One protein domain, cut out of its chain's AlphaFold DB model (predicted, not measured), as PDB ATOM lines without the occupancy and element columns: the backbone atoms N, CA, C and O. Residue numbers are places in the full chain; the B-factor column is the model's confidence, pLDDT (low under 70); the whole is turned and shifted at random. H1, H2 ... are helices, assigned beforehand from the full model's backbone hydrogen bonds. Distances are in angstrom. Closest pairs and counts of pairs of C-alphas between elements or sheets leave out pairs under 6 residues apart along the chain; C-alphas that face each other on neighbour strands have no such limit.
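What this domain is: This is residues 2 to 80 of the 85 residues of an uncharacterized protein of Mycolicibacter sinensis (strain JDM601) (UniProt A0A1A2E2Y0). What shape would one see first? A small body of three short helices, H1, H2 and H3, loosely set in a triangle with two long links, has one long arm, H4, that sticks out from the end of H3 and goes on in nearly the same direction. What is it built of? The printed part has 79 residues with four named helices, in the order H1, H2, H3, H4, and no named strand; its class is all helix. How spread out is it? It is extended, with a radius of gyration of the C-alphas of 18.3 A, and flat, spanning 60 by 33 by 17 A.

Where its parts are: Where do the first helices run? H1 is residues 2 to 9, 10.5 A long, from C-alpha 2 at (170.691, 173.722, 118.022). H2 is residues 24 to 33, 14.3 A. Which helices follow? H3 is residues 46 to 56, 15.3 A. H4 is residues 59 to 79, 29.5 A, ending with C-alpha 79 at (146.745, 206.615, 126.482).

How they stand to each other: How does H1 stand? It is close to but not clearly touching H2, with the closest C-alphas, of Leu 8 and Ile 27, 6.7 A apart. Its line is about perpendicular to that of H3, at 87 degrees. Which helices touch? H2 and H3 touch, closest at the C-alphas of Leu 28 and Tyr 46, 6.9 A, at a steep tilt of 49 degrees, opposite ways. Where is H4? It is apart from H1 and H2, and only just apart from H3, at 8.3 A. What do the backbones show? In H1, H2, H3 and H4 every O i to N i+4 pair is within hydrogen-bond range.

The domain as a whole: What stands free? Residues 33 to 39 and 57 to 80 stand free. Is the printed part whole? It has no cut; the links H1 to H2 and H2 to H3 are long, and H3 to H4 is tight. Where is confidence low? Mean pLDDT of the printed part is 70.2, and 40 residues are under 70, among them 31 to 62.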
ATOM      1  N   ARG A   2     171.544 173.064 116.999       51.72
ATOM      2  CA  ARG A   2     170.691 173.722 118.022       51.72
ATOM      3  C   ARG A   2     169.796 172.773 118.842       51.72
ATOM      4  O   ARG A   2     169.712 172.953 120.044       51.72
ATOM      5  N   ARG A   3     169.160 171.770 118.212       56.78
ATOM      6  CA  ARG A   3     168.332 170.764 118.921       56.78
ATOM      7  C   ARG A   3     169.170 169.931 119.894       56.78
ATOM      8  O   ARG A   3     168.933 169.969 121.083       56.78
ATOM      9  N   ALA A   4     170.254 169.365 119.375       62.53
ATOM     10  CA  ALA A   4     171.300 168.677 120.125       62.53
ATOM     11  C   ALA A   4     171.805 169.443 121.373       62.53
ATOM     12  O   ALA A   4     171.930 168.868 122.446       62.53
ATOM     13  N   VAL A   5     172.074 170.747 121.256       62.69
ATOM     14  CA  VAL A   5     172.507 171.575 122.399       62.69
ATOM     15  C   VAL A   5     171.367 171.836 123.390       62.69
ATOM     16  O   VAL A   5     171.624 171.872 124.588       62.69
ATOM     17  N   ASN A   6     170.125 171.991 122.923       66.81
ATOM     18  CA  ASN A   6     168.968 172.132 123.811       66.81
ATOM     19  C   ASN A   6     168.725 170.851 124.621       66.81
ATOM     20  O   ASN A   6     168.612 170.942 125.836       66.81
ATOM     21  N   ASP A   7     168.765 169.680 123.980       71.19
ATOM     22  CA  ASP A   7     168.554 168.390 124.652       71.19
ATOM     23  C   ASP A   7     169.598 168.142 125.765       71.19
ATOM     24  O   ASP A   7     169.308 167.518 126.781       71.19
ATOM     25  N   LEU A   8     170.822 168.660 125.596       71.94
ATOM     26  CA  LEU A   8     171.868 168.628 126.625       71.94
ATOM     27  C   LEU A   8     171.650 169.650 127.743       71.94
ATOM     28  O   LEU A   8     171.997 169.393 128.893       71.94
ATOM     29  N   LEU A   9     171.125 170.828 127.411       72.62
ATOM     30  CA  LEU A   9     170.823 171.862 128.397       72.62
ATOM     31  C   LEU A   9     169.619 171.501 129.259       72.62
ATOM     32  O   LEU A   9     169.576 171.934 130.405       72.62
ATOM     33  N   ASP A  10     168.714 170.660 128.767       78.69
ATOM     34  CA  ASP A  10     167.632 170.088 129.571       78.69
ATOM     35  C   ASP A  10     168.166 169.220 130.723       78.69
ATOM     36  O   ASP A  10     167.458 168.964 131.697       78.69
ATOM     37  N   TRP A  11     169.429 168.781 130.651       76.06
ATOM     38  CA  TRP A  11     170.073 168.047 131.740       76.06
ATOM     39  C   TRP A  11     170.664 168.969 132.804       76.06
ATOM     40  O   TRP A  11     170.911 168.521 133.922       76.06
ATOM     41  N   HIS A  12     170.892 170.248 132.490       78.31
ATOM     42  CA  HIS A  12     171.469 171.197 133.434       78.31
ATOM     43  C   HIS A  12     170.539 171.396 134.634       78.31
ATOM     44  O   HIS A  12     169.356 171.702 134.492       78.31
ATOM     45  N   GLY A  13     171.084 171.253 135.840       72.69
ATOM     46  CA  GLY A  13     170.320 171.399 137.074       72.69
ATOM     47  C   GLY A  13     169.545 170.152 137.503       72.69
ATOM     48  O   GLY A  13     168.974 170.179 138.597       72.69
ATOM     49  N   LEU A  14     169.550 169.060 136.724       79.81
ATOM     50  CA  LEU A  14     169.015 167.778 137.186       79.81
ATOM     51  C   LEU A  14     169.805 167.273 138.407       79.81
ATOM     52  O   LEU A  14     171.016 167.503 138.492       79.81
ATOM     53  N   PRO A  15     169.134 166.610 139.364       81.81
ATOM     54  CA  PRO A  15     169.779 166.114 140.571       81.81
ATOM     55  C   PRO A  15     170.748 164.972 140.249       81.81
ATOM     56  O   PRO A  15     170.433 164.072 139.468       81.81
ATOM     57  N   LEU A  16     171.918 165.007 140.882       77.94
ATOM     58  CA  LEU A  16     172.892 163.923 140.863       77.94
ATOM     59  C   LEU A  16     172.701 162.997 142.078       77.94
ATOM     60  O   LEU A  16     172.171 163.427 143.108       77.94
ATOM     61  N   PRO A  17     173.142 161.725 141.994       79.19
ATOM     62  CA  PRO A  17     173.015 160.761 143.092       79.19
ATOM     63  C   PRO A  17     173.738 161.167 144.385       79.19
ATOM     64  O   PRO A  17     173.403 160.670 145.455       79.19
ATOM     65  N   ASP A  18     174.726 162.055 144.287       84.50
ATOM     66  CA  ASP A  18     175.516 162.581 145.403       84.50
ATOM     67  C   ASP A  18     174.897 163.831 146.059       84.50
ATOM     68  O   ASP A  18     175.502 164.435 146.943       84.50
ATOM     69  N   GLY A  19     173.689 164.228 145.644       78.56
ATOM     70  CA  GLY A  19     173.026 165.445 146.114       78.56
ATOM     71  C   GLY A  19     173.494 166.722 145.407       78.56
ATOM     72  O   GLY A  19     172.974 167.801 145.698       78.56
ATOM     73  N   GLY A  20     174.432 166.615 144.461       81.00
ATOM     74  CA  GLY A  20     174.814 167.689 143.556       81.00
ATOM     75  C   GLY A  20     173.783 167.928 142.449       81.00
ATOM     76  O   GLY A  20     172.716 167.311 142.385       81.00
ATOM     77  N   ARG A  21     174.107 168.842 141.535       80.62
ATOM     78  CA  ARG A  21     173.324 169.099 140.319       80.62
ATOM     79  C   ARG A  21     174.236 169.058 139.110       80.62
ATOM     80  O   ARG A  21     175.373 169.509 139.199       80.62
ATOM     81  N   ILE A  22     173.713 168.574 137.988       76.62
ATOM     82  CA  ILE A  22     174.445 168.544 136.721       76.62
ATOM     83  C   ILE A  22     174.829 169.972 136.322       76.62
ATOM     84  O   ILE A  22     173.960 170.801 136.038       76.62
ATOM     85  N   GLY A  23     176.133 170.237 136.288       75.75
ATOM     86  CA  GLY A  23     176.707 171.479 135.795       75.75
ATOM     87  C   GLY A  23     177.125 171.384 134.327       75.75
ATOM     88  O   GLY A  23     177.140 170.320 133.706       75.75
ATOM     89  N   TYR A  24     177.529 172.517 133.752       72.00
ATOM     90  CA  TYR A  24     178.006 172.567 132.364       72.00
ATOM     91  C   TYR A  24     179.230 171.675 132.110       72.00
ATOM     92  O   TYR A  24     179.364 171.112 131.025       72.00
ATOM     93  N   GLN A  25     180.110 171.522 133.104       74.94
ATOM     94  CA  GLN A  25     181.283 170.651 133.002       74.94
ATOM     95  C   GLN A  25     180.893 169.172 132.898       74.94
ATOM     96  O   GLN A  25     181.488 168.454 132.098       74.94
ATOM     97  N   ASP A  26     179.856 168.740 133.617       75.81
ATOM     98  CA  ASP A  26     179.356 167.362 133.565       75.81
ATOM     99  C   ASP A  26     178.734 167.046 132.202       75.81
ATOM    100  O   ASP A  26     178.973 165.984 131.625       75.81
ATOM    101  N   ILE A  27     177.988 168.007 131.648       76.62
ATOM    102  CA  ILE A  27     177.406 167.919 130.303       76.62
ATOM    103  C   ILE A  27     178.517 167.759 129.259       76.62
ATOM    104  O   ILE A  27     178.462 166.856 128.426       76.62
ATOM    105  N   LEU A  28     179.564 168.583 129.327       73.38
ATOM    106  CA  LEU A  28     180.691 168.522 128.393       73.38
ATOM    107  C   LEU A  28     181.509 167.239 128.542       73.38
ATOM    108  O   LEU A  28     181.863 166.618 127.541       73.38
ATOM    109  N   ALA A  29     181.769 166.809 129.777       75.44
ATOM    110  CA  ALA A  29     182.463 165.557 130.049       75.44
ATOM    111  C   ALA A  29     181.692 164.358 129.481       75.44
ATOM    112  O   ALA A  29     182.302 163.429 128.950       75.44
ATOM    113  N   LYS A  30     180.354 164.386 129.539       72.06
ATOM    114  CA  LYS A  30     179.507 163.334 128.974       72.06
ATOM    115  C   LYS A  30     179.514 163.336 127.447       72.06
ATOM    116  O   LYS A  30     179.659 162.267 126.864       72.06
ATOM    117  N   VAL A  31     179.444 164.508 126.815       68.75
ATOM    118  CA  VAL A  31     179.538 164.652 125.350       68.75
ATOM    119  C   VAL A  31     180.885 164.159 124.824       68.75
ATOM    120  O   VAL A  31     180.924 163.441 123.830       68.75
ATOM    121  N   HIS A  32     181.983 164.501 125.501       66.69
ATOM    122  CA  HIS A  32     183.324 164.071 125.099       66.69
ATOM    123  C   HIS A  32     183.609 162.590 125.381       66.69
ATOM    124  O   HIS A  32     184.450 162.009 124.702       66.69
ATOM    125  N   ARG A  33     182.936 161.967 126.359       67.19
ATOM    126  CA  ARG A  33     183.074 160.525 126.646       67.19
ATOM    127  C   ARG A  33     182.163 159.633 125.817       67.19
ATOM    128  O   ARG A  33     182.442 158.446 125.711       67.19
ATOM    129  N   SER A  34     181.049 160.151 125.318       60.25
ATOM    130  CA  SER A  34     180.123 159.344 124.536       60.25
ATOM    131  C   SER A  34     180.622 159.168 123.108       60.25
ATOM    132  O   SER A  34     180.964 160.150 122.459       60.25
ATOM    133  N   ASP A  35     180.482 157.962 122.567       53.53
ATOM    134  CA  ASP A  35     180.631 157.626 121.139       53.53
ATOM    135  C   ASP A  35     179.695 158.451 120.219       53.53
ATOM    136  O   ASP A  35     179.754 158.360 118.995       53.53
ATOM    137  N   LEU A  36     178.840 159.306 120.804       50.75
ATOM    138  CA  LEU A  36     178.084 160.367 120.140       50.75
ATOM    139  C   LEU A  36     178.972 161.447 119.514       50.75
ATOM    140  O   LEU A  36     178.411 162.369 118.926       50.75
ATOM    141  N   VAL A  37     180.307 161.338 119.541       50.28
ATOM    142  CA  VAL A  37     181.216 162.079 118.642       50.28
ATOM    143  C   VAL A  37     181.002 161.633 117.181       50.28
ATOM    144  O   VAL A  37     181.896 161.202 116.467       50.28
ATOM    145  N   SER A  38     179.773 161.764 116.688       53.19
ATOM    146  CA  SER A  38     179.550 162.083 115.289       53.19
ATOM    147  C   SER A  38     180.071 163.506 115.080       53.19
ATOM    148  O   SER A  38     179.923 164.350 115.964       53.19
ATOM    149  N   SER A  39     180.672 163.780 113.924       56.22
ATOM    150  CA  SER A  39     181.352 165.036 113.526       56.22
ATOM    151  C   SER A  39     180.623 166.360 113.843       56.22
ATOM    152  O   SER A  39     181.199 167.444 113.777       56.22
ATOM    153  N   GLN A  40     179.345 166.292 114.205       53.72
ATOM    154  CA  GLN A  40     178.489 167.384 114.665       53.72
ATOM    155  C   GLN A  40     178.651 167.755 116.158       53.72
ATOM    156  O   GLN A  40     178.325 168.887 116.520       53.72
ATOM    157  N   TRP A  41     179.160 166.861 117.016       55.88
ATOM    158  CA  TRP A  41     179.346 167.092 118.463       55.88
ATOM    159  C   TRP A  41     180.782 167.441 118.856       55.88
ATOM    160  O   TRP A  41     180.992 168.110 119.864       55.88
ATOM    161  N   GLU A  42     181.761 167.086 118.023       55.19
ATOM    162  CA  GLU A  42     183.187 167.394 118.220       55.19
ATOM    163  C   GLU A  42     183.462 168.912 118.311       55.19
ATOM    164  O   GLU A  42     184.423 169.361 118.929       55.19
ATOM    165  N   ARG A  43     182.562 169.731 117.745       57.66
ATOM    166  CA  ARG A  43     182.625 171.204 117.764       57.66
ATOM    167  C   ARG A  43     181.908 171.870 118.939       57.66
ATOM    168  O   ARG A  43     181.928 173.100 119.033       57.66
ATOM    169  N   VAL A  44     181.235 171.115 119.803       62.53
ATOM    170  CA  VAL A  44     180.510 171.693 120.941       62.53
ATOM    171  C   VAL A  44     181.511 172.007 122.053       62.53
ATOM    172  O   VAL A  44     181.856 171.163 122.871       62.53
ATOM    173  N   THR A  45     182.009 173.244 122.056       65.38
ATOM    174  CA  THR A  45     182.933 173.742 123.087       65.38
ATOM    175  C   THR A  45     182.181 174.258 124.314       65.38
ATOM    176  O   THR A  45     181.028 174.692 124.208       65.38
ATOM    177  N   TYR A  46     182.865 174.308 125.464       64.69
ATOM    178  CA  TYR A  46     182.375 174.979 126.677       64.69
ATOM    179  C   TYR A  46     181.836 176.381 126.371       64.69
ATOM    180  O   TYR A  46     180.733 176.733 126.777       64.69
ATOM    181  N   THR A  47     182.574 177.155 125.574       64.44
ATOM    182  CA  THR A  47     182.208 178.518 125.180       64.44
ATOM    183  C   THR A  47     180.915 178.566 124.367       64.44
ATOM    184  O   THR A  47     180.115 179.484 124.533       64.44
ATOM    185  N   SER A  48     180.671 177.581 123.498       69.19
ATOM    186  CA  SER A  48     179.431 177.494 122.719       69.19
ATOM    187  C   SER A  48     178.225 177.162 123.601       69.19
ATOM    188  O   SER A  48     177.181 177.792 123.440       69.19
ATOM    189  N   LEU A  49     178.378 176.232 124.552       68.88
ATOM    190  CA  LEU A  49     177.342 175.919 125.544       68.88
ATOM    191  C   LEU A  49     177.061 177.119 126.445       68.88
ATOM    192  O   LEU A  49     175.910 177.498 126.609       68.88
ATOM    193  N   TRP A  50     178.113 177.757 126.954       67.69
ATOM    194  CA  TRP A  50     178.024 178.933 127.810       67.69
ATOM    195  C   TRP A  50     177.337 180.104 127.109       67.69
ATOM    196  O   TRP A  50     176.413 180.695 127.655       67.69
ATOM    197  N   ASN A  51     177.724 180.422 125.871       69.75
ATOM    198  CA  ASN A  51     177.096 181.502 125.111       69.75
ATOM    199  C   ASN A  51     175.635 181.196 124.757       69.75
ATOM    200  O   ASN A  51     174.816 182.114 124.708       69.75
ATOM    201  N   HIS A  52     175.291 179.933 124.498       69.00
ATOM    202  CA  HIS A  52     173.911 179.531 124.213       69.00
ATOM    203  C   HIS A  52     173.044 179.543 125.470       69.00
ATOM    204  O   HIS A  52     171.947 180.093 125.437       69.00
ATOM    205  N   ALA A  53     173.557 179.015 126.582       63.66
ATOM    206  CA  ALA A  53     172.918 179.095 127.886       63.66
ATOM    207  C   ALA A  53     172.732 180.553 128.308       63.66
ATOM    208  O   ALA A  53     171.630 180.928 128.677       63.66
ATOM    209  N   LYS A  54     173.753 181.401 128.133       65.75
ATOM    210  CA  LYS A  54     173.639 182.841 128.357       65.75
ATOM    211  C   LYS A  54     172.522 183.432 127.510       65.75
ATOM    212  O   LYS A  54     171.688 184.103 128.062       65.75
ATOM    213  N   ARG A  55     172.417 183.134 126.212       63.66
ATOM    214  CA  ARG A  55     171.334 183.669 125.356       63.66
ATOM    215  C   ARG A  55     169.927 183.172 125.710       63.66
ATOM    216  O   ARG A  55     168.969 183.886 125.441       63.66
ATOM    217  N   HIS A  56     169.790 181.952 126.225       62.06
ATOM    218  CA  HIS A  56     168.490 181.353 126.554       62.06
ATOM    219  C   HIS A  56     168.052 181.599 128.005       62.06
ATOM    220  O   HIS A  56     166.855 181.673 128.267       62.06
ATOM    221  N   TYR A  57     169.008 181.756 128.916       58.09
ATOM    222  CA  TYR A  57     168.812 182.009 130.341       58.09
ATOM    223  C   TYR A  57     169.335 183.388 130.759       58.09
ATOM    224  O   TYR A  57     169.618 183.588 131.940       58.09
ATOM    225  N   ASP A  58     169.473 184.337 129.823       65.31
ATOM    226  CA  ASP A  58     169.719 185.744 130.151       65.31
ATOM    227  C   ASP A  58     168.456 186.265 130.835       65.31
ATOM    228  O   ASP A  58     167.542 186.799 130.203       65.31
ATOM    229  N   HIS A  59     168.352 185.983 132.129       60.41
ATOM    230  CA  HIS A  59     167.237 186.389 132.957       60.41
ATOM    231  C   HIS A  59     167.060 187.901 132.876       60.41
ATOM    232  O   HIS A  59     165.925 188.361 132.868       60.41
ATOM    233  N   ASP A  60     168.147 188.653 132.700       61.91
ATOM    234  CA  ASP A  60     168.104 190.097 132.527       61.91
ATOM    235  C   ASP A  60     167.496 190.465 131.173       61.91
ATOM    236  O   ASP A  60     166.627 191.329 131.124       61.91
ATOM    237  N   ALA A  61     167.846 189.778 130.079       57.12
ATOM    238  CA  ALA A  61     167.217 190.030 128.776       57.12
ATOM    239  C   ALA A  61     165.745 189.582 128.722       57.12
ATOM    240  O   ALA A  61     164.915 190.260 128.118       57.12
ATOM    241  N   VAL A  62     165.402 188.457 129.361       61.12
ATOM    242  CA  VAL A  62     164.018 187.970 129.473       61.12
ATOM    243  C   VAL A  62     163.193 188.921 130.341       61.12
ATOM    244  O   VAL A  62     162.093 189.308 129.951       61.12
ATOM    245  N   THR A  63     163.734 189.350 131.479       70.56
ATOM    246  CA  THR A  63     163.095 190.321 132.375       70.56
ATOM    247  C   THR A  63     162.956 191.673 131.693       70.56
ATOM    248  O   THR A  63     161.876 192.250 131.734       70.56
ATOM    249  N   ALA A  64     163.987 192.150 130.991       72.31
ATOM    250  CA  ALA A  64     163.931 193.388 130.222       72.31
ATOM    251  C   ALA A  64     162.871 193.315 129.117       72.31
ATOM    252  O   ALA A  64     162.066 194.230 128.985       72.31
ATOM    253  N   TYR A  65     162.802 192.207 128.373       67.88
ATOM    254  CA  TYR A  65     161.775 191.998 127.353       67.88
ATOM    255  C   TYR A  65     160.358 192.059 127.937       67.88
ATOM    256  O   TYR A  65     159.501 192.770 127.407       67.88
ATOM    257  N   TRP A  66     160.105 191.343 129.036       69.88
ATOM    258  CA  TRP A  66     158.793 191.350 129.685       69.88
ATOM    259  C   TRP A  66     158.467 192.702 130.322       69.88
ATOM    260  O   TRP A  66     157.336 193.164 130.188       69.88
ATOM    261  N   ALA A  67     159.444 193.374 130.934       76.38
ATOM    262  CA  ALA A  67     159.286 194.719 131.480       76.38
ATOM    263  C   ALA A  67     158.915 195.731 130.387       76.38
ATOM    264  O   ALA A  67     157.925 196.443 130.528       76.38
ATOM    265  N   THR A  68     159.634 195.739 129.260       82.88
ATOM    266  CA  THR A  68     159.321 196.604 128.110       82.88
ATOM    267  C   THR A  68     157.945 196.300 127.520       82.88
ATOM    268  O   THR A  68     157.233 197.209 127.097       82.88
ATOM    269  N   ARG A  69     157.537 195.027 127.483       79.88
ATOM    270  CA  ARG A  69     156.214 194.643 126.979       79.88
ATOM    271  C   ARG A  69     155.082 195.129 127.885       79.88
ATOM    272  O   ARG A  69     154.114 195.681 127.372       79.88
ATOM    273  N   MET A  70     155.220 194.955 129.199       83.81
ATOM    274  CA  MET A  70     154.238 195.440 130.176       83.81
ATOM    275  C   MET A  70     154.144 196.967 130.175       83.81
ATOM    276  O   MET A  70     153.042 197.500 130.212       83.81
ATOM    277  N   ASP A  71     155.276 197.667 130.072       87.62
ATOM    278  CA  ASP A  71     155.317 199.131 129.980       87.62
ATOM    279  C   ASP A  71     154.571 199.652 128.743       87.62
ATOM    280  O   ASP A  71     153.767 200.584 128.829       87.62
ATOM    281  N   LYS A  72     154.751 198.981 127.599       83.56
ATOM    282  CA  LYS A  72     154.010 199.288 126.374       83.56
ATOM    283  C   LYS A  72     152.511 199.026 126.523       83.56
ATOM    284  O   LYS A  72     151.716 199.891 126.176       83.56
ATOM    285  N   GLU A  73     152.113 197.862 127.036       87.81
ATOM    286  CA  GLU A  73     150.693 197.518 127.209       87.81
ATOM    287  C   GLU A  73     149.993 198.454 128.207       87.81
ATOM    288  O   GLU A  73     148.855 198.872 127.977       87.81
ATOM    289  N   LEU A  74     150.683 198.846 129.281       88.81
ATOM    290  CA  LEU A  74     150.194 199.827 130.245       88.81
ATOM    291  C   LEU A  74     150.057 201.211 129.607       88.81
ATOM    292  O   LEU A  74     149.010 201.843 129.736       88.81
ATOM    293  N   SER A  75     151.083 201.660 128.883       88.50
ATOM    294  CA  SER A  75     151.063 202.940 128.173       88.50
ATOM    295  C   SER A  75     149.928 202.990 127.155       88.50
ATOM    296  O   SER A  75     149.148 203.938 127.180       88.50
ATOM    297  N   ASP A  76     149.766 201.951 126.332       86.88
ATOM    298  CA  ASP A  76     148.685 201.831 125.345       86.88
ATOM    299  C   ASP A  76     147.298 201.834 126.015       86.88
ATOM    300  O   ASP A  76     146.337 202.373 125.466       86.88
ATOM    301  N   THR A  77     147.181 201.260 127.217       86.31
ATOM    302  CA  THR A  77     145.931 201.247 127.994       86.31
ATOM    303  C   THR A  77     145.611 202.621 128.582       86.31
ATOM    304  O   THR A  77     144.469 203.064 128.513       86.31
ATOM    305  N   LEU A  78     146.609 203.313 129.133       85.56
ATOM    306  CA  LEU A  78     146.441 204.623 129.769       85.56
ATOM    307  C   LEU A  78     146.309 205.771 128.761       85.56
ATOM    308  O   LEU A  78     145.703 206.793 129.075       85.56
ATOM    309  N   THR A  79     146.868 205.620 127.559       77.75
ATOM    310  CA  THR A  79     146.745 206.615 126.482       77.75
ATOM    311  C   THR A  79     145.595 206.339 125.522       77.75
ATOM    312  O   THR A  79     145.271 207.211 124.715       77.75
ATOM    313  N   ARG A  80     144.917 205.185 125.622       61.56
ATOM    314  CA  ARG A  80     143.638 204.963 124.938       61.56
ATOM    315  C   ARG A  80     142.548 205.815 125.600       61.56
ATOM    316  O   ARG A  80     142.219 205.573 126.758       61.56
TER     317      ARG A  80